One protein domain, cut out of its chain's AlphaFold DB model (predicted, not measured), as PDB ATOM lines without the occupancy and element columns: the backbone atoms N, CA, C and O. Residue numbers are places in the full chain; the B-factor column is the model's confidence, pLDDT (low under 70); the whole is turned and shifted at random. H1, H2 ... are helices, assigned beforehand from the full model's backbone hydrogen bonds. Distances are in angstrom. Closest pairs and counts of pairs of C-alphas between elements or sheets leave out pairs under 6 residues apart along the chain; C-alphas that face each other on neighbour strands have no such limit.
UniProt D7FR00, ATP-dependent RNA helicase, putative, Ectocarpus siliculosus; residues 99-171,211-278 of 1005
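Overview. This is residues 99 to 171 and 211 to 278 of the 1005 residues of the protein "ATP-dependent RNA helicase, putative" of Ectocarpus siliculosus (UniProt D7FR00). Picture two layers of helices running roughly lengthwise: the long helix H4 has H3 on one side of it and H5 on the other, and the long helix H2 packs on H4 from the second layer, with H6 beside H2. H1 meets the last part of H4, at residues 231 to 232, and makes a corner with it, and residues 255 to 260 stick out. The printed part has 141 residues with six named helices, H1 to H6 in order along the chain, and no named strand; the class is all helix. It is compact, with a radius of gyration of the C-alphas of 14.8 A and spans of 50 by 34 by 23 A.

Along the chain. Find C-alpha 105 at (-12.189, -82.155, -26.513); from there H1 runs through residues 105 to 114. H2, residues 120 to 139, covers 28.9 A from first to last C-alpha. H3 holds residues 160 to 169. Next look at C-alpha 213 at (-16.247, -54.701, -38.288), where H4 begins; it runs 30.0 A to residue 233 and is the longest helix, with 21 residues. H5 holds residues 238 to 247, and H6, residues 266 to 276, ends at C-alpha 276 at (-8.648, -72.834, -50.261).

Arrangement. Start at H4, the hub, which touches H1, H2, H3 and H5. H2, H4 and H5 form an up and down bundle, each helix running against the one before it. H2 and H4 touch at a shallow tilt of 27 degrees, opposite ways; their closest C-alphas, those of Val 129 and Trp 223, are 6.7 A apart. H4 and H5 are a helical hairpin with a shallow tilt of 26 degrees; H4 touches H5 with residues 222 to 230 alone, closest at the C-alphas of Ala 226 and Ala 241, 4.4 A. H3 touches H4 at a shallow tilt of 11 degrees, opposite ways, with the C-alphas of Gly 161 and Glu 221 closest at 4.4 A. H1 is about perpendicular to H4, at 74 degrees, and touches its residues 231 to 232 alone; the C-alphas of Ala 106 and Val 231 are closest, at 5.9 A. Further out, H6 touches H2 at a shallow tilt of 20 degrees, opposite ways, closest at the C-alphas of Ser 131 and Val 268, 5.9 A. H4 and H6 are apart. Every O i to N i+4 pair is within hydrogen-bond range in H1, H2, H3 and H6; in H4 16 of 17 are, and in H5 5 of 6.

Size, cuts and confidence. The two C-alphas farthest apart, those of Ala 99 and Pro 260, are 49.8 A apart. Residues 172 to 210 are not printed, and C-alphas 171 and 211 are 8.1 A apart across the cut. The links H2 to H3 and H5 to H6 are long. The mean pLDDT of the printed part is 77.2, with 34 residues under 70, among them residues 140 to 144 and 252 to 263.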
ATOM      1  N   ALA A  99      -9.760 -94.690 -28.379       65.00
ATOM      2  CA  ALA A  99      -9.270 -95.090 -27.058       65.00
ATOM      3  C   ALA A  99      -8.354 -94.054 -26.369       65.00
ATOM      4  O   ALA A  99      -8.207 -94.077 -25.151       65.00
ATOM      5  N   ASN A 100      -7.758 -93.124 -27.126       68.94
ATOM      6  CA  ASN A 100      -6.837 -92.106 -26.608       68.94
ATOM      7  C   ASN A 100      -7.513 -90.740 -26.356       68.94
ATOM      8  O   ASN A 100      -6.836 -89.743 -26.082       68.94
ATOM      9  N   ARG A 101      -8.847 -90.654 -26.461       74.50
ATOM     10  CA  ARG A 101      -9.609 -89.399 -26.344       74.50
ATOM     11  C   ARG A 101      -9.999 -89.096 -24.902       74.50
ATOM     12  O   ARG A 101     -10.992 -89.590 -24.376       74.50
ATOM     13  N   THR A 102      -9.250 -88.198 -24.270       60.81
ATOM     14  CA  THR A 102      -9.648 -87.592 -22.989       60.81
ATOM     15  C   THR A 102     -10.919 -86.750 -23.141       60.81
ATOM     16  O   THR A 102     -11.128 -86.094 -24.158       60.81
ATOM     17  N   GLN A 103     -11.757 -86.696 -22.099       58.41
ATOM     18  CA  GLN A 103     -13.074 -86.030 -22.147       58.41
ATOM     19  C   GLN A 103     -13.038 -84.524 -22.506       58.41
ATOM     20  O   GLN A 103     -14.055 -83.967 -22.922       58.41
ATOM     21  N   GLN A 104     -11.892 -83.843 -22.380       62.06
ATOM     22  CA  GLN A 104     -11.746 -82.411 -22.674       62.06
ATOM     23  C   GLN A 104     -11.395 -82.115 -24.147       62.06
ATOM     24  O   GLN A 104     -10.307 -81.629 -24.454       62.06
ATOM     25  N   GLN A 105     -12.348 -82.345 -25.057       74.00
ATOM     26  CA  GLN A 105     -12.189 -82.155 -26.513       74.00
ATOM     27  C   GLN A 105     -11.505 -80.822 -26.899       74.00
ATOM     28  O   GLN A 105     -10.518 -80.805 -27.633       74.00
ATOM     29  N   ALA A 106     -12.001 -79.696 -26.369       78.00
ATOM     30  CA  ALA A 106     -11.522 -78.355 -26.721       78.00
ATOM     31  C   ALA A 106     -10.110 -78.053 -26.196       78.00
ATOM     32  O   ALA A 106      -9.262 -77.567 -26.946       78.00
ATOM     33  N   THR A 107      -9.847 -78.368 -24.924       80.38
ATOM     34  CA  THR A 107      -8.538 -78.166 -24.290       80.38
ATOM     35  C   THR A 107      -7.472 -78.995 -25.000       80.38
ATOM     36  O   THR A 107      -6.416 -78.472 -25.350       80.38
ATOM     37  N   THR A 108      -7.766 -80.268 -25.288       81.56
ATOM     38  CA  THR A 108      -6.834 -81.171 -25.973       81.56
ATOM     39  C   THR A 108      -6.567 -80.728 -27.414       81.56
ATOM     40  O   THR A 108      -5.407 -80.723 -27.827       81.56
ATOM     41  N   PHE A 109      -7.578 -80.268 -28.163       85.56
ATOM     42  CA  PHE A 109      -7.375 -79.678 -29.496       85.56
ATOM     43  C   PHE A 109      -6.459 -78.443 -29.450       85.56
ATOM     44  O   PHE A 109      -5.464 -78.387 -30.172       85.56
ATOM     45  N   LEU A 110      -6.729 -77.478 -28.564       85.75
ATOM     46  CA  LEU A 110      -5.925 -76.252 -28.458       85.75
ATOM     47  C   LEU A 110      -4.497 -76.508 -27.935       85.75
ATOM     48  O   LEU A 110      -3.573 -75.774 -28.294       85.75
ATOM     49  N   LEU A 111      -4.280 -77.546 -27.119       84.19
ATOM     50  CA  LEU A 111      -2.940 -77.989 -26.716       84.19
ATOM     51  C   LEU A 111      -2.172 -78.626 -27.884       84.19
ATOM     52  O   LEU A 111      -1.008 -78.284 -28.094       84.19
ATOM     53  N   ARG A 112      -2.820 -79.501 -28.664       85.44
ATOM     54  CA  ARG A 112      -2.224 -80.140 -29.850       85.44
ATOM     55  C   ARG A 112      -1.905 -79.126 -30.947       85.44
ATOM     56  O   ARG A 112      -0.831 -79.182 -31.538       85.44
ATOM     57  N   GLU A 113      -2.770 -78.135 -31.158       87.00
ATOM     58  CA  GLU A 113      -2.527 -77.026 -32.088       87.00
ATOM     59  C   GLU A 113      -1.263 -76.233 -31.712       87.00
ATOM     60  O   GLU A 113      -0.405 -76.016 -32.572       87.00
ATOM     61  N   ARG A 114      -1.086 -75.896 -30.423       85.25
ATOM     62  CA  ARG A 114       0.118 -75.206 -29.911       85.25
ATOM     63  C   ARG A 114       1.410 -76.009 -30.071       85.25
ATOM     64  O   ARG A 114       2.482 -75.414 -30.084       85.25
ATOM     65  N   ARG A 115       1.318 -77.337 -30.160       86.50
ATOM     66  CA  ARG A 115       2.449 -78.241 -30.432       86.50
ATOM     67  C   ARG A 115       2.597 -78.588 -31.920       86.50
ATOM     68  O   ARG A 115       3.521 -79.304 -32.284       86.50
ATOM     69  N   HIS A 116       1.694 -78.090 -32.765       84.06
ATOM     70  CA  HIS A 116       1.561 -78.423 -34.187       84.06
ATOM     71  C   HIS A 116       1.280 -79.915 -34.480       84.06
ATOM     72  O   HIS A 116       1.461 -80.365 -35.613       84.06
ATOM     73  N   GLU A 117       0.755 -80.637 -33.480       85.12
ATOM     74  CA  GLU A 117       0.320 -82.047 -33.507       85.12
ATOM     75  C   GLU A 117      -1.061 -82.249 -34.175       85.12
ATOM     76  O   GLU A 117      -1.526 -83.383 -34.293       85.12
ATOM     77  N   GLY A 118      -1.741 -81.162 -34.563       84.06
ATOM     78  CA  GLY A 118      -2.984 -81.177 -35.350       84.06
ATOM     79  C   GLY A 118      -2.758 -81.460 -36.839       84.06
ATOM     80  O   GLY A 118      -1.629 -81.365 -37.332       84.06
ATOM     81  N   THR A 119      -3.835 -81.774 -37.560       88.50
ATOM     82  CA  THR A 119      -3.788 -82.044 -39.010       88.50
ATOM     83  C   THR A 119      -3.395 -80.798 -39.812       88.50
ATOM     84  O   THR A 119      -3.471 -79.665 -39.323       88.50
ATOM     85  N   ASP A 120      -2.961 -80.960 -41.068       89.50
ATOM     86  CA  ASP A 120      -2.528 -79.800 -41.861       89.50
ATOM     87  C   ASP A 120      -3.684 -78.830 -42.164       89.50
ATOM     88  O   ASP A 120      -3.489 -77.613 -42.131       89.50
ATOM     89  N   PHE A 121      -4.903 -79.349 -42.344       91.00
ATOM     90  CA  PHE A 121      -6.125 -78.553 -42.451       91.00
ATOM     91  C   PHE A 121      -6.381 -77.744 -41.171       91.00
ATOM     92  O   PHE A 121      -6.505 -76.518 -41.239       91.00
ATOM     93  N   SER A 122      -6.365 -78.393 -39.998       91.06
ATOM     94  CA  SER A 122      -6.520 -77.735 -38.691       91.06
ATOM     95  C   SER A 122      -5.482 -76.642 -38.448       91.06
ATOM     96  O   SER A 122      -5.804 -75.582 -37.907       91.06
ATOM     97  N   ARG A 123      -4.234 -76.846 -38.882       91.31
ATOM     98  CA  ARG A 123      -3.194 -75.810 -38.790       91.31
ATOM     99  C   ARG A 123      -3.504 -74.625 -39.712       91.31
ATOM    100  O   ARG A 123      -3.416 -73.479 -39.268       91.31
ATOM    101  N   ARG A 124      -3.924 -74.861 -40.961       91.75
ATOM    102  CA  ARG A 124      -4.259 -73.795 -41.932       91.75
ATOM    103  C   ARG A 124      -5.493 -72.982 -41.532       91.75
ATOM    104  O   ARG A 124      -5.434 -71.750 -41.571       91.75
ATOM    105  N   ILE A 125      -6.579 -73.627 -41.100       92.75
ATOM    106  CA  ILE A 125      -7.793 -72.926 -40.649       92.75
ATOM    107  C   ILE A 125      -7.499 -72.076 -39.400       92.75
ATOM    108  O   ILE A 125      -7.880 -70.907 -39.350       92.75
ATOM    109  N   MET A 126      -6.708 -72.584 -38.446       92.38
ATOM    110  CA  MET A 126      -6.304 -71.828 -37.250       92.38
ATOM    111  C   MET A 126      -5.356 -70.658 -37.568       92.38
ATOM    112  O   MET A 126      -5.446 -69.611 -36.920       92.38
ATOM    113  N   ILE A 127      -4.499 -70.767 -38.594       92.56
ATOM    114  CA  ILE A 127      -3.711 -69.637 -39.127       92.56
ATOM    115  C   ILE A 127      -4.623 -68.540 -39.704       92.56
ATOM    116  O   ILE A 127      -4.354 -67.349 -39.492       92.56
ATOM    117  N   CYS A 128      -5.704 -68.918 -40.395       91.94
ATOM    118  CA  CYS A 128      -6.697 -67.977 -40.919       91.94
ATOM    119  C   CYS A 128      -7.443 -67.276 -39.777       91.94
ATOM    120  O   CYS A 128      -7.364 -66.050 -39.670       91.94
ATOM    121  N   VAL A 129      -8.056 -68.036 -38.860       92.12
ATOM    122  CA  VAL A 129      -8.830 -67.483 -37.734       92.12
ATOM    123  C   VAL A 129      -7.973 -66.573 -36.850       92.12
ATOM    124  O   VAL A 129      -8.343 -65.425 -36.611       92.12
ATOM    125  N   ARG A 130      -6.760 -66.987 -36.459       92.12
ATOM    126  CA  ARG A 130      -5.853 -66.123 -35.674       92.12
ATOM    127  C   ARG A 130      -5.369 -64.882 -36.425       92.12
ATOM    128  O   ARG A 130      -4.887 -63.944 -35.792       92.12
ATOM    129  N   SER A 131      -5.453 -64.858 -37.755       90.75
ATOM    130  CA  SER A 131      -5.176 -63.656 -38.550       90.75
ATOM    131  C   SER A 131      -6.397 -62.733 -38.622       90.75
ATOM    132  O   SER A 131      -6.238 -61.520 -38.512       90.75
ATOM    133  N   MET A 132      -7.607 -63.293 -38.707       89.75
ATOM    134  CA  MET A 132      -8.878 -62.562 -38.619       89.75
ATOM    135  C   MET A 132      -9.051 -61.880 -37.258       89.75
ATOM    136  O   MET A 132      -9.324 -60.683 -37.199       89.75
ATOM    137  N   GLU A 133      -8.802 -62.605 -36.163       89.31
ATOM    138  CA  GLU A 133      -8.824 -62.075 -34.792       89.31
ATOM    139  C   GLU A 133      -7.858 -60.894 -34.619       89.31
ATOM    140  O   GLU A 133      -8.218 -59.860 -34.051       89.31
ATOM    141  N   LYS A 134      -6.636 -61.012 -35.161       88.56
ATOM    142  CA  LYS A 134      -5.640 -59.930 -35.155       88.56
ATOM    143  C   LYS A 134      -6.085 -58.734 -35.992       88.56
ATOM    144  O   LYS A 134      -5.934 -57.610 -35.528       88.56
ATOM    145  N   ALA A 135      -6.655 -58.951 -37.177       86.50
ATOM    146  CA  ALA A 135      -7.157 -57.872 -38.028       86.50
ATOM    147  C   ALA A 135      -8.334 -57.122 -37.381       86.50
ATOM    148  O   ALA A 135      -8.327 -55.894 -37.354       86.50
ATOM    149  N   ILE A 136      -9.293 -57.838 -36.785       83.62
ATOM    150  CA  ILE A 136     -10.386 -57.230 -36.008       83.62
ATOM    151  C   ILE A 136      -9.822 -56.422 -34.838       83.62
ATOM    152  O   ILE A 136     -10.204 -55.269 -34.663       83.62
ATOM    153  N   THR A 137      -8.872 -56.980 -34.082       83.06
ATOM    154  CA  THR A 137      -8.240 -56.286 -32.948       83.06
ATOM    155  C   THR A 137      -7.468 -55.036 -33.392       83.06
ATOM    156  O   THR A 137      -7.541 -54.013 -32.724       83.06
ATOM    157  N   ALA A 138      -6.770 -55.083 -34.531       79.31
ATOM    158  CA  ALA A 138      -5.961 -53.976 -35.048       79.31
ATOM    159  C   ALA A 138      -6.785 -52.829 -35.661       79.31
ATOM    160  O   ALA A 138      -6.352 -51.681 -35.618       79.31
ATOM    161  N   VAL A 139      -7.963 -53.120 -36.223       70.88
ATOM    162  CA  VAL A 139      -8.891 -52.103 -36.763       70.88
ATOM    163  C   VAL A 139      -9.824 -51.555 -35.665       70.88
ATOM    164  O   VAL A 139     -10.501 -50.549 -35.866       70.88
ATOM    165  N   SER A 140      -9.878 -52.192 -34.492       56.56
ATOM    166  CA  SER A 140     -10.798 -51.845 -33.408       56.56
ATOM    167  C   SER A 140     -10.221 -50.816 -32.428       56.56
ATOM    168  O   SER A 140      -9.446 -51.155 -31.536       56.56
ATOM    169  N   GLU A 141     -10.751 -49.590 -32.455       50.44
ATOM    170  CA  GLU A 141     -10.668 -48.647 -31.318       50.44
ATOM    171  C   GLU A 141     -11.485 -49.120 -30.089       50.44
ATOM    172  O   GLU A 141     -11.567 -48.436 -29.069       50.44
ATOM    173  N   HIS A 142     -12.125 -50.293 -30.171       47.91
ATOM    174  CA  HIS A 142     -13.059 -50.817 -29.183       47.91
ATOM    175  C   HIS A 142     -12.417 -51.945 -28.337       47.91
ATOM    176  O   HIS A 142     -12.192 -53.047 -28.853       47.91
ATOM    177  N   PRO A 143     -12.163 -51.741 -27.027       52.66
ATOM    178  CA  PRO A 143     -11.403 -52.671 -26.178       52.66
ATOM    179  C   PRO A 143     -12.268 -53.830 -25.637       52.66
ATOM    180  O   PRO A 143     -12.309 -54.079 -24.435       52.66
ATOM    181  N   ALA A 144     -13.033 -54.492 -26.512       59.56
ATOM    182  CA  ALA A 144     -14.063 -55.470 -26.129       59.56
ATOM    183  C   ALA A 144     -14.029 -56.802 -26.906       59.56
ATOM    184  O   ALA A 144     -14.807 -57.703 -26.589       59.56
ATOM    185  N   PHE A 145     -13.157 -56.940 -27.911       75.44
ATOM    186  CA  PHE A 145     -12.935 -58.221 -28.584       75.44
ATOM    187  C   PHE A 145     -11.957 -59.073 -27.766       75.44
ATOM    188  O   PHE A 145     -10.861 -58.619 -27.438       75.44
ATOM    189  N   ALA A 146     -12.351 -60.303 -27.446       79.75
ATOM    190  CA  ALA A 146     -11.528 -61.289 -26.762       79.75
ATOM    191  C   ALA A 146     -11.654 -62.621 -27.509       79.75
ATOM    192  O   ALA A 146     -12.767 -63.078 -27.760       79.75
ATOM    193  N   SER A 147     -10.528 -63.238 -27.871       82.62
ATOM    194  CA  SER A 147     -10.552 -64.535 -28.556       82.62
ATOM    195  C   SER A 147     -11.199 -65.599 -27.655       82.62
ATOM    196  O   SER A 147     -10.796 -65.731 -26.496       82.62
ATOM    197  N   PRO A 148     -12.157 -66.393 -28.166       80.12
ATOM    198  CA  PRO A 148     -12.689 -67.548 -27.458       80.12
ATOM    199  C   PRO A 148     -11.752 -68.772 -27.534       80.12
ATOM    200  O   PRO A 148     -11.989 -69.760 -26.846       80.12
ATOM    201  N   LEU A 149     -10.674 -68.719 -28.332       80.81
ATOM    202  CA  LEU A 149      -9.732 -69.821 -28.590       80.81
ATOM    203  C   LEU A 149      -8.566 -69.869 -27.576       80.81
ATOM    204  O   LEU A 149      -7.425 -70.203 -27.914       80.81
ATOM    205  N   VAL A 150      -8.845 -69.503 -26.324       76.38
ATOM    206  CA  VAL A 150      -7.889 -69.495 -25.203       76.38
ATOM    207  C   VAL A 150      -8.069 -70.769 -24.375       76.38
ATOM    208  O   VAL A 150      -9.198 -71.194 -24.153       76.38
ATOM    209  N   LEU A 151      -6.968 -71.374 -23.906       59.94
ATOM    210  CA  LEU A 151      -7.000 -72.619 -23.115       59.94
ATOM    211  C   LEU A 151      -7.872 -72.490 -21.859       59.94
ATOM    212  O   LEU A 151      -8.720 -73.336 -21.612       59.94
ATOM    213  N   ASP A 152      -7.706 -71.390 -21.129       57.69
ATOM    214  CA  ASP A 152      -8.444 -71.067 -19.901       57.69
ATOM    215  C   ASP A 152      -9.761 -70.311 -20.205       57.69
ATOM    216  O   ASP A 152     -10.267 -69.520 -19.404       57.69
ATOM    217  N   GLY A 153     -10.292 -70.482 -21.420       56.12
ATOM    218  CA  GLY A 153     -11.447 -69.753 -21.930       56.12
ATOM    219  C   GLY A 153     -12.745 -70.127 -21.211       56.12
ATOM    220  O   GLY A 153     -13.250 -71.236 -21.347       56.12
ATOM    221  N   GLN A 154     -13.361 -69.160 -20.524       57.19
ATOM    222  CA  GLN A 154     -14.653 -69.340 -19.834       57.19
ATOM    223  C   GLN A 154     -15.851 -69.622 -20.771       57.19
ATOM    224  O   GLN A 154     -16.965 -69.834 -20.291       57.19
ATOM    225  N   MET A 155     -15.651 -69.584 -22.091       66.94
ATOM    226  CA  MET A 155     -16.698 -69.603 -23.114       66.94
ATOM    227  C   MET A 155     -16.675 -70.928 -23.885       66.94
ATOM    228  O   MET A 155     -15.648 -71.320 -24.443       66.94
ATOM    229  N   LYS A 156     -17.804 -71.638 -23.917       71.94
ATOM    230  CA  LYS A 156     -17.865 -73.016 -24.428       71.94
ATOM    231  C   LYS A 156     -17.790 -73.053 -25.951       71.94
ATOM    232  O   LYS A 156     -18.251 -72.138 -26.623       71.94
ATOM    233  N   THR A 157     -17.351 -74.181 -26.511       72.06
ATOM    234  CA  THR A 157     -17.286 -74.412 -27.973       72.06
ATOM    235  C   THR A 157     -18.594 -74.132 -28.717       72.06
ATOM    236  O   THR A 157     -18.573 -73.695 -29.860       72.06
ATOM    237  N   ARG A 158     -19.746 -74.353 -28.069       69.00
ATOM    238  CA  ARG A 158     -21.091 -74.084 -28.617       69.00
ATOM    239  C   ARG A 158     -21.498 -72.601 -28.585       69.00
ATOM    240  O   ARG A 158     -22.574 -72.260 -29.056       69.00
ATOM    241  N   GLU A 159     -20.685 -71.740 -27.982       73.69
ATOM    242  CA  GLU A 159     -20.961 -70.314 -27.762       73.69
ATOM    243  C   GLU A 159     -20.081 -69.417 -28.662       73.69
ATOM    244  O   GLU A 159     -20.357 -68.227 -28.785       73.69
ATOM    245  N   TRP A 160     -19.065 -69.975 -29.340       81.75
ATOM    246  CA  TRP A 160     -18.073 -69.233 -30.136       81.75
ATOM    247  C   TRP A 160     -18.672 -68.478 -31.339       81.75
ATOM    248  O   TRP A 160     -18.443 -67.277 -31.482       81.75
ATOM    249  N   GLY A 161     -19.493 -69.138 -32.167       73.62
ATOM    250  CA  GLY A 161     -20.207 -68.472 -33.268       73.62
ATOM    251  C   GLY A 161     -21.193 -67.415 -32.751       73.62
ATOM    252  O   GLY A 161     -21.161 -66.259 -33.171       73.62
ATOM    253  N   ALA A 162     -21.984 -67.769 -31.732       74.00
ATOM    254  CA  ALA A 162     -22.940 -66.861 -31.092       74.00
ATOM    255  C   ALA A 162     -22.276 -65.615 -30.466       74.00
ATOM    256  O   ALA A 162     -22.883 -64.541 -30.439       74.00
ATOM    257  N   TYR A 163     -21.028 -65.719 -29.997       78.75
ATOM    258  CA  TYR A 163     -20.232 -64.579 -29.544       78.75
ATOM    259  C   TYR A 163     -19.933 -63.611 -30.695       78.75
ATOM    260  O   TYR A 163     -20.298 -62.435 -30.591       78.75
ATOM    261  N   ALA A 164     -19.372 -64.092 -31.811       75.06
ATOM    262  CA  ALA A 164     -19.107 -63.273 -32.999       75.06
ATOM    263  C   ALA A 164     -20.394 -62.623 -33.548       75.06
ATOM    264  O   ALA A 164     -20.435 -61.403 -33.745       75.06
ATOM    265  N   HIS A 165     -21.478 -63.400 -33.650       77.50
ATOM    266  CA  HIS A 165     -22.818 -62.922 -34.005       77.50
ATOM    267  C   HIS A 165     -23.280 -61.766 -33.104       77.50
ATOM    268  O   HIS A 165     -23.731 -60.708 -33.561       77.50
ATOM    269  N   SER A 166     -23.136 -61.942 -31.784       73.81
ATOM    270  CA  SER A 166     -23.562 -60.947 -30.802       73.81
ATOM    271  C   SER A 166     -22.794 -59.630 -30.937       73.81
ATOM    272  O   SER A 166     -23.403 -58.572 -30.769       73.81
ATOM    273  N   LEU A 167     -21.506 -59.673 -31.299       75.44
ATOM    274  CA  LEU A 167     -20.685 -58.486 -31.541       75.44
ATOM    275  C   LEU A 167     -21.052 -57.785 -32.854       75.44
ATOM    276  O   LEU A 167     -21.145 -56.556 -32.880       75.44
ATOM    277  N   ALA A 168     -21.309 -58.542 -33.928       71.12
ATOM    278  CA  ALA A 168     -21.732 -57.985 -35.212       71.12
ATOM    279  C   ALA A 168     -23.037 -57.181 -35.062       71.12
ATOM    280  O   ALA A 168     -23.155 -56.043 -35.533       71.12
ATOM    281  N   HIS A 169     -24.022 -57.728 -34.346       67.19
ATOM    282  CA  HIS A 169     -25.311 -57.062 -34.179       67.19
ATOM    283  C   HIS A 169     -25.293 -55.967 -33.094       67.19
ATOM    284  O   HIS A 169     -25.760 -54.855 -33.371       67.19
ATOM    285  N   ASN A 170     -24.702 -56.203 -31.915       61.47
ATOM    286  CA  ASN A 170     -24.702 -55.263 -30.780       61.47
ATOM    287  C   ASN A 170     -23.493 -54.306 -30.779       61.47
ATOM    288  O   ASN A 170     -22.718 -54.252 -29.823       61.47
ATOM    289  N   GLY A 171     -23.337 -53.528 -31.851       43.78
ATOM    290  CA  GLY A 171     -22.215 -52.600 -31.999       43.78
ATOM    291  C   GLY A 171     -22.130 -51.527 -30.900       43.78
ATOM    292  O   GLY A 171     -23.101 -50.816 -30.646       43.78
ATOM    293  N   SER A 211     -20.496 -50.090 -39.641       59.09
ATOM    294  CA  SER A 211     -19.153 -50.200 -39.079       59.09
ATOM    295  C   SER A 211     -18.415 -51.346 -39.768       59.09
ATOM    296  O   SER A 211     -18.957 -52.446 -39.886       59.09
ATOM    297  N   VAL A 212     -17.181 -51.085 -40.212       58.97
ATOM    298  CA  VAL A 212     -16.366 -52.004 -41.035       58.97
ATOM    299  C   VAL A 212     -16.244 -53.395 -40.395       58.97
ATOM    300  O   VAL A 212     -16.242 -54.407 -41.086       58.97
ATOM    301  N   HIS A 213     -16.267 -53.459 -39.063       68.62
ATOM    302  CA  HIS A 213     -16.247 -54.701 -38.288       68.62
ATOM    303  C   HIS A 213     -17.449 -55.633 -38.529       68.62
ATOM    304  O   HIS A 213     -17.338 -56.821 -38.249       68.62
ATOM    305  N   ARG A 214     -18.608 -55.145 -38.999       72.69
ATOM    306  CA  ARG A 214     -19.821 -55.973 -39.154       72.69
ATOM    307  C   ARG A 214     -19.657 -57.141 -40.129       72.69
ATOM    308  O   ARG A 214     -19.889 -58.262 -39.686       72.69
ATOM    309  N   PRO A 215     -19.259 -56.938 -41.400       77.88
ATOM    310  CA  PRO A 215     -18.980 -58.057 -42.299       77.88
ATOM    311  C   PRO A 215     -17.828 -58.940 -41.793       77.88
ATOM    312  O   PRO A 215     -17.929 -60.154 -41.896       77.88
ATOM    313  N   MET A 216     -16.790 -58.367 -41.164       81.75
ATOM    314  CA  MET A 216     -15.666 -59.140 -40.601       81.75
ATOM    315  C   MET A 216     -16.120 -60.111 -39.498       81.75
ATOM    316  O   MET A 216     -15.740 -61.277 -39.491       81.75
ATOM    317  N   LEU A 217     -16.951 -59.638 -38.564       81.75
ATOM    318  CA  LEU A 217     -17.485 -60.440 -37.459       81.75
ATOM    319  C   LEU A 217     -18.531 -61.456 -37.937       81.75
ATOM    320  O   LEU A 217     -18.575 -62.561 -37.406       81.75
ATOM    321  N   ALA A 218     -19.335 -61.100 -38.943       80.62
ATOM    322  CA  ALA A 218     -20.298 -62.010 -39.557       80.62
ATOM    323  C   ALA A 218     -19.615 -63.130 -40.359       80.62
ATOM    324  O   ALA A 218     -20.108 -64.248 -40.360       80.62
ATOM    325  N   GLU A 219     -18.475 -62.881 -41.010       85.00
ATOM    326  CA  GLU A 219     -17.713 -63.968 -41.638       85.00
ATOM    327  C   GLU A 219     -17.026 -64.841 -40.572       85.00
ATOM    328  O   GLU A 219     -17.123 -66.065 -40.624       85.00
ATOM    329  N   LEU A 220     -16.406 -64.224 -39.555       86.62
ATOM    330  CA  LEU A 220     -15.732 -64.926 -38.452       86.62
ATOM    331  C   LEU A 220     -16.655 -65.888 -37.674       86.62
ATOM    332  O   LEU A 220     -16.180 -66.912 -37.190       86.62
ATOM    333  N   GLU A 221     -17.958 -65.601 -37.578       85.50
ATOM    334  CA  GLU A 221     -18.963 -66.519 -37.013       85.50
ATOM    335  C   GLU A 221     -18.901 -67.912 -37.664       85.50
ATOM    336  O   GLU A 221     -18.835 -68.922 -36.960       85.50
ATOM    337  N   HIS A 222     -18.838 -67.971 -38.997       86.62
ATOM    338  CA  HIS A 222     -18.788 -69.223 -39.753       86.62
ATOM    339  C   HIS A 222     -17.423 -69.917 -39.633       86.62
ATOM    340  O   HIS A 222     -17.363 -71.142 -39.534       86.62
ATOM    341  N   TRP A 223     -16.326 -69.152 -39.546       90.81
ATOM    342  CA  TRP A 223     -14.994 -69.706 -39.272       90.81
ATOM    343  C   TRP A 223     -14.888 -70.317 -37.865       90.81
ATOM    344  O   TRP A 223     -14.287 -71.381 -37.715       90.81
ATOM    345  N   TYR A 224     -15.514 -69.726 -36.840       89.38
ATOM    346  CA  TYR A 224     -15.608 -70.367 -35.523       89.38
ATOM    347  C   TYR A 224     -16.476 -71.632 -35.543       89.38
ATOM    348  O   TYR A 224     -16.155 -72.584 -34.833       89.38
ATOM    349  N   GLU A 225     -17.533 -71.683 -36.357       86.19
ATOM    350  CA  GLU A 225     -18.379 -72.878 -36.493       86.19
ATOM    351  C   GLU A 225     -17.659 -74.024 -37.235       86.19
ATOM    352  O   GLU A 225     -17.748 -75.180 -36.821       86.19
ATOM    353  N   ALA A 226     -16.846 -73.712 -38.249       89.88
ATOM    354  CA  ALA A 226     -15.964 -74.681 -38.904       89.88
ATOM    355  C   ALA A 226     -14.881 -75.227 -37.946       89.88
ATOM    356  O   ALA A 226     -14.671 -76.439 -37.867       89.88
ATOM    357  N   VAL A 227     -14.248 -74.372 -37.128       90.75
ATOM    358  CA  VAL A 227     -13.319 -74.832 -36.073       90.75
ATOM    359  C   VAL A 227     -14.056 -75.643 -34.995       90.75
ATOM    360  O   VAL A 227     -13.531 -76.651 -34.522       90.75
ATOM    361  N   ARG A 228     -15.297 -75.282 -34.633       87.44
ATOM    362  CA  ARG A 228     -16.144 -76.079 -33.729       87.44
ATOM    363  C   ARG A 228     -16.402 -77.482 -34.299       87.44
ATOM    364  O   ARG A 228     -16.347 -78.446 -33.533       87.44
ATOM    365  N   ALA A 229     -16.650 -77.616 -35.604       87.50
ATOM    366  CA  ALA A 229     -16.833 -78.915 -36.257       87.50
ATOM    367  C   ALA A 229     -15.583 -79.807 -36.127       87.50
ATOM    368  O   ALA A 229     -15.709 -80.974 -35.745       87.50
ATOM    369  N   LEU A 230     -14.380 -79.252 -36.326       88.56
ATOM    370  CA  LEU A 230     -13.109 -79.959 -36.098       88.56
ATOM    371  C   LEU A 230     -12.924 -80.372 -34.630       88.56
ATOM    372  O   LEU A 230     -12.602 -81.525 -34.354       88.56
ATOM    373  N   VAL A 231     -13.185 -79.472 -33.674       86.44
ATOM    374  CA  VAL A 231     -13.046 -79.764 -32.232       86.44
ATOM    375  C   VAL A 231     -13.980 -80.893 -31.780       86.44
ATOM    376  O   VAL A 231     -13.561 -81.774 -31.035       86.44
ATOM    377  N   VAL A 232     -15.240 -80.885 -32.227       82.19
ATOM    378  CA  VAL A 232     -16.242 -81.900 -31.846       82.19
ATOM    379  C   VAL A 232     -15.996 -83.249 -32.541       82.19
ATOM    380  O   VAL A 232     -16.406 -84.287 -32.020       82.19
ATOM    381  N   SER A 233     -15.314 -83.249 -33.689       81.25
ATOM    382  CA  SER A 233     -14.977 -84.451 -34.468       81.25
ATOM    383  C   SER A 233     -13.566 -84.991 -34.244       81.25
ATOM    384  O   SER A 233     -13.207 -85.984 -34.866       81.25
ATOM    385  N   TRP A 234     -12.760 -84.363 -33.381       82.56
ATOM    386  CA  TRP A 234     -11.335 -84.689 -33.224       82.56
ATOM    387  C   TRP A 234     -10.547 -84.629 -34.544       82.56
ATOM    388  O   TRP A 234      -9.668 -85.452 -34.784       82.56
ATOM    389  N   GLU A 235     -10.856 -83.626 -35.372       83.56
ATOM    390  CA  GLU A 235     -10.262 -83.381 -36.698       83.56
ATOM    391  C   GLU A 235     -10.616 -84.423 -37.772       83.56
ATOM    392  O   GLU A 235     -10.030 -84.417 -38.846       83.56
ATOM    393  N   GLU A 236     -11.606 -85.288 -37.533       79.44
ATOM    394  CA  GLU A 236     -12.097 -86.221 -38.560       79.44
ATOM    395  C   GLU A 236     -12.880 -85.514 -39.672       79.44
ATOM    396  O   GLU A 236     -12.877 -85.978 -40.807       79.44
ATOM    397  N   ARG A 237     -13.547 -84.395 -39.358       84.56
ATOM    398  CA  ARG A 237     -14.487 -83.717 -40.268       84.56
ATOM    399  C   ARG A 237     -13.923 -82.443 -40.896       84.56
ATOM    400  O   ARG A 237     -14.500 -81.358 -40.775       84.56
ATOM    401  N   GLU A 238     -12.766 -82.569 -41.541       88.62
ATOM    402  CA  GLU A 238     -12.194 -81.516 -42.401       88.62
ATOM    403  C   GLU A 238     -13.122 -81.188 -43.584       88.62
ATOM    404  O   GLU A 238     -13.227 -80.039 -44.012       88.62
ATOM    405  N   ASP A 239     -13.848 -82.203 -44.048       87.38
ATOM    406  CA  ASP A 239     -14.844 -82.161 -45.111       87.38
ATOM    407  C   ASP A 239     -16.037 -81.252 -44.754       87.38
ATOM    408  O   ASP A 239     -16.294 -80.258 -45.436       87.38
ATOM    409  N   GLU A 240     -16.717 -81.515 -43.633       88.94
ATOM    410  CA  GLU A 240     -17.821 -80.681 -43.146       88.94
ATOM    411  C   GLU A 240     -17.328 -79.267 -42.797       88.94
ATOM    412  O   GLU A 240     -18.024 -78.293 -43.080       88.94
ATOM    413  N   ALA A 241     -16.120 -79.125 -42.238       90.81
ATOM    414  CA  ALA A 241     -15.537 -77.820 -41.927       90.81
ATOM    415  C   ALA A 241     -15.269 -76.969 -43.183       90.81
ATOM    416  O   ALA A 241     -15.523 -75.764 -43.161       90.81
ATOM    417  N   ALA A 242     -14.810 -77.572 -44.284       90.31
ATOM    418  CA  ALA A 242     -14.653 -76.883 -45.564       90.31
ATOM    419  C   ALA A 242     -16.010 -76.472 -46.159       90.31
ATOM    420  O   ALA A 242     -16.177 -75.331 -46.590       90.31
ATOM    421  N   ILE A 243     -17.000 -77.367 -46.141       88.75
ATOM    422  CA  ILE A 243     -18.316 -77.096 -46.734       88.75
ATOM    423  C   ILE A 243     -19.102 -76.048 -45.936       88.75
ATOM    424  O   ILE A 243     -19.776 -75.222 -46.542       88.75
ATOM    425  N   ILE A 244     -18.972 -75.998 -44.602       88.62
ATOM    426  CA  ILE A 244     -19.526 -74.897 -43.789       88.62
ATOM    427  C   ILE A 244     -19.024 -73.541 -44.313       88.62
ATOM    428  O   ILE A 244     -19.809 -72.604 -44.457       88.62
ATOM    429  N   LEU A 245     -17.733 -73.433 -44.644       89.06
ATOM    430  CA  LEU A 245     -17.155 -72.198 -45.172       89.06
ATOM    431  C   LEU A 245     -17.633 -71.888 -46.602       89.06
ATOM    432  O   LEU A 245     -17.880 -70.720 -46.901       89.06
ATOM    433  N   ASP A 246     -17.807 -72.890 -47.468       87.25
ATOM    434  CA  ASP A 246     -18.353 -72.702 -48.825       87.25
ATOM    435  C   ASP A 246     -19.829 -72.264 -48.803       87.25
ATOM    436  O   ASP A 246     -20.186 -71.248 -49.402       87.25
ATOM    437  N   MET A 247     -20.663 -72.957 -48.020       85.19
ATOM    438  CA  MET A 247     -22.093 -72.685 -47.833       85.19
ATOM    439  C   MET A 247     -22.364 -71.248 -47.363       85.19
ATOM    440  O   MET A 247     -23.332 -70.616 -47.789       85.19
ATOM    441  N   PHE A 248     -21.483 -70.695 -46.521       84.25
ATOM    442  CA  PHE A 248     -21.546 -69.300 -46.074       84.25
ATOM    443  C   PHE A 248     -20.715 -68.320 -46.930       84.25
ATOM    444  O   PHE A 248     -20.614 -67.139 -46.598       84.25
ATOM    445  N   GLY A 249     -20.134 -68.768 -48.046       79.56
ATOM    446  CA  GLY A 249     -19.422 -67.928 -49.014       79.56
ATOM    447  C   GLY A 249     -18.050 -67.417 -48.556       79.56
ATOM    448  O   GLY A 249     -17.523 -66.476 -49.152       79.56
ATOM    449  N   CYS A 250     -17.446 -68.032 -47.537       81.75
ATOM    450  CA  CYS A 250     -16.177 -67.655 -46.895       81.75
ATOM    451  C   CYS A 250     -14.933 -68.019 -47.743       81.75
ATOM    452  O   CYS A 250     -13.881 -68.414 -47.235       81.75
ATOM    453  N   THR A 251     -15.043 -67.890 -49.068       71.56
ATOM    454  CA  THR A 251     -14.018 -68.278 -50.056       71.56
ATOM    455  C   THR A 251     -12.879 -67.261 -50.192       71.56
ATOM    456  O   THR A 251     -11.908 -67.489 -50.911       71.56
ATOM    457  N   GLY A 252     -13.011 -66.082 -49.572       60.62
ATOM    458  CA  GLY A 252     -12.115 -64.932 -49.748       60.62
ATOM    459  C   GLY A 252     -12.191 -64.265 -51.132       60.62
ATOM    460  O   GLY A 252     -11.812 -63.101 -51.272       60.62
ATOM    461  N   SER A 253     -12.711 -64.952 -52.151       50.84
ATOM    462  CA  SER A 253     -12.901 -64.438 -53.508       50.84
ATOM    463  C   SER A 253     -14.033 -63.398 -53.562       50.84
ATOM    464  O   SER A 253     -15.043 -63.562 -52.874       50.84
ATOM    465  N   PRO A 254     -13.916 -62.306 -54.346       44.44
ATOM    466  CA  PRO A 254     -15.009 -61.351 -54.517       44.44
ATOM    467  C   PRO A 254     -16.154 -61.989 -55.318       44.44
ATOM    468  O   PRO A 254     -16.128 -62.036 -56.549       44.44
ATOM    469  N   SER A 255     -17.174 -62.489 -54.619       41.88
ATOM    470  CA  SER A 255     -18.374 -63.034 -55.256       41.88
ATOM    471  C   SER A 255     -19.126 -61.950 -56.040       41.88
ATOM    472  O   SER A 255     -19.132 -60.776 -55.665       41.88
ATOM    473  N   HIS A 256     -19.840 -62.339 -57.100       37.78
ATOM    474  CA  HIS A 256     -20.558 -61.420 -58.004       37.78
ATOM    475  C   HIS A 256     -21.772 -60.694 -57.348       37.78
ATOM    476  O   HIS A 256     -22.592 -60.073 -58.028       37.78
ATOM    477  N   ARG A 257     -21.911 -60.773 -56.016       42.47
ATOM    478  CA  ARG A 257     -22.890 -60.044 -55.191       42.47
ATOM    479  C   ARG A 257     -22.251 -59.175 -54.092       42.47
ATOM    480  O   ARG A 257     -22.986 -58.472 -53.402       42.47
ATOM    481  N   ALA A 258     -20.927 -59.197 -53.919       36.88
ATOM    482  CA  ALA A 258     -20.229 -58.395 -52.913       36.88
ATOM    483  C   ALA A 258     -19.842 -56.995 -53.449       36.88
ATOM    484  O   ALA A 258     -19.413 -56.882 -54.600       36.88
ATOM    485  N   PRO A 259     -19.961 -55.917 -52.647       36.94
ATOM    486  CA  PRO A 259     -19.416 -54.604 -52.999       36.94
ATOM    487  C   PRO A 259     -17.869 -54.613 -52.997       36.94
ATOM    488  O   PRO A 259     -17.265 -55.462 -52.341       36.94
ATOM    489  N   PRO A 260     -17.203 -53.674 -53.697       41.00
ATOM    490  CA  PRO A 260     -15.784 -53.786 -54.066       41.00
ATOM    491  C   PRO A 260     -14.766 -53.474 -52.949       41.00
ATOM    492  O   PRO A 260     -13.588 -53.268 -53.242       41.00
ATOM    493  N   GLU A 261     -15.177 -53.447 -51.680       47.28
ATOM    494  CA  GLU A 261     -14.262 -53.307 -50.541       47.28
ATOM    495  C   GLU A 261     -14.004 -54.679 -49.910       47.28
ATOM    496  O   GLU A 261     -14.917 -55.388 -49.487       47.28
ATOM    497  N   ALA A 262     -12.731 -55.074 -49.866       56.53
ATOM    498  CA  ALA A 262     -12.314 -56.355 -49.318       56.53
ATOM    499  C   ALA A 262     -12.590 -56.420 -47.806       56.53
ATOM    500  O   ALA A 262     -11.916 -55.745 -47.033       56.53
ATOM    501  N   VAL A 263     -13.526 -57.290 -47.391       69.25
ATOM    502  CA  VAL A 263     -13.882 -57.528 -45.972       69.25
ATOM    503  C   VAL A 263     -12.644 -57.765 -45.099       69.25
ATOM    504  O   VAL A 263     -12.560 -57.255 -43.985       69.25
ATOM    505  N   TRP A 264     -11.658 -58.491 -45.631       82.88
ATOM    506  CA  TRP A 264     -10.384 -58.757 -44.971       82.88
ATOM    507  C   TRP A 264      -9.206 -58.016 -45.618       82.88
ATOM    508  O   TRP A 264      -9.126 -57.978 -46.854       82.88
ATOM    509  N   PRO A 265      -8.243 -57.523 -44.807       84.88
ATOM    510  CA  PRO A 265      -6.954 -57.018 -45.277       84.88
ATOM    511  C   PRO A 265      -6.204 -58.005 -46.179       84.88
ATOM    512  O   PRO A 265      -6.415 -59.217 -46.117       84.88
ATOM    513  N   GLY A 266      -5.289 -57.484 -47.003       81.56
ATOM    514  CA  GLY A 266      -4.585 -58.260 -48.030       81.56
ATOM    515  C   GLY A 266      -3.824 -59.488 -47.509       81.56
ATOM    516  O   GLY A 266      -3.849 -60.527 -48.162       81.56
ATOM    517  N   ASP A 267      -3.213 -59.411 -46.323       86.44
ATOM    518  CA  ASP A 267      -2.477 -60.535 -45.727       86.44
ATOM    519  C   ASP A 267      -3.413 -61.640 -45.203       86.44
ATOM    520  O   ASP A 267      -3.095 -62.824 -45.298       86.44
ATOM    521  N   VAL A 268      -4.579 -61.267 -44.664       88.25
ATOM    522  CA  VAL A 268      -5.615 -62.209 -44.220       88.25
ATOM    523  C   VAL A 268      -6.261 -62.865 -45.438       88.25
ATOM    524  O   VAL A 268      -6.363 -64.086 -45.492       88.25
ATOM    525  N   ARG A 269      -6.597 -62.070 -46.462       85.31
ATOM    526  CA  ARG A 269      -7.088 -62.538 -47.766       85.31
ATOM    527  C   ARG A 269      -6.138 -63.551 -48.405       85.31
ATOM    528  O   ARG A 269      -6.597 -64.603 -48.830       85.31
ATOM    529  N   GLN A 270      -4.832 -63.278 -48.421       86.38
ATOM    530  CA  GLN A 270      -3.835 -64.205 -48.966       86.38
ATOM    531  C   GLN A 270      -3.815 -65.546 -48.214       86.38
ATOM    532  O   GLN A 270      -3.677 -66.591 -48.843       86.38
ATOM    533  N   LYS A 271      -3.999 -65.540 -46.885       89.19
ATOM    534  CA  LYS A 271      -4.085 -66.771 -46.078       89.19
ATOM    535  C   LYS A 271      -5.373 -67.548 -46.348       89.19
ATOM    536  O   LYS A 271      -5.304 -68.765 -46.458       89.19
ATOM    537  N   ILE A 272      -6.509 -66.864 -46.518       88.81
ATOM    538  CA  ILE A 272      -7.778 -67.494 -46.921       88.81
ATOM    539  C   ILE A 272      -7.614 -68.167 -48.294       88.81
ATOM    540  O   ILE A 272      -7.955 -69.336 -48.440       88.81
ATOM    541  N   SER A 273      -7.024 -67.483 -49.280       86.81
ATOM    542  CA  SER A 273      -6.735 -68.084 -50.591       86.81
ATOM    543  C   SER A 273      -5.786 -69.286 -50.487       86.81
ATOM    544  O   SER A 273      -6.103 -70.341 -51.020       86.81
ATOM    545  N   ALA A 274      -4.690 -69.182 -49.727       87.31
ATOM    546  CA  ALA A 274      -3.734 -70.279 -49.521       87.31
ATOM    547  C   ALA A 274      -4.270 -71.440 -48.643       87.31
ATOM    548  O   ALA A 274      -3.680 -72.525 -48.614       87.31
ATOM    549  N   PHE A 275      -5.373 -71.226 -47.918       90.94
ATOM    550  CA  PHE A 275      -6.181 -72.295 -47.332       90.94
ATOM    551  C   PHE A 275      -6.974 -72.993 -48.440       90.94
ATOM    552  O   PHE A 275      -6.748 -74.175 -48.666       90.94
ATOM    553  N   TRP A 276      -7.804 -72.266 -49.199       88.12
ATOM    554  CA  TRP A 276      -8.648 -72.834 -50.261       88.12
ATOM    555  C   TRP A 276      -7.877 -73.495 -51.416       88.12
ATOM    556  O   TRP A 276      -8.349 -74.483 -51.969       88.12
ATOM    557  N   GLU A 277      -6.672 -73.027 -51.743       86.94
ATOM    558  CA  GLU A 277      -5.757 -73.688 -52.691       86.94
ATOM    559  C   GLU A 277      -5.253 -75.057 -52.197       86.94
ATOM    560  O   GLU A 277      -4.825 -75.879 -53.007       86.94
ATOM    561  N   ALA A 278      -5.306 -75.305 -50.886       86.56
ATOM    562  CA  ALA A 278      -4.872 -76.540 -50.236       86.56
ATOM    563  C   ALA A 278      -6.028 -77.403 -49.693       86.56
ATOM    564  O   ALA A 278      -5.778 -78.513 -49.223       86.56
TER     565      ALA A 278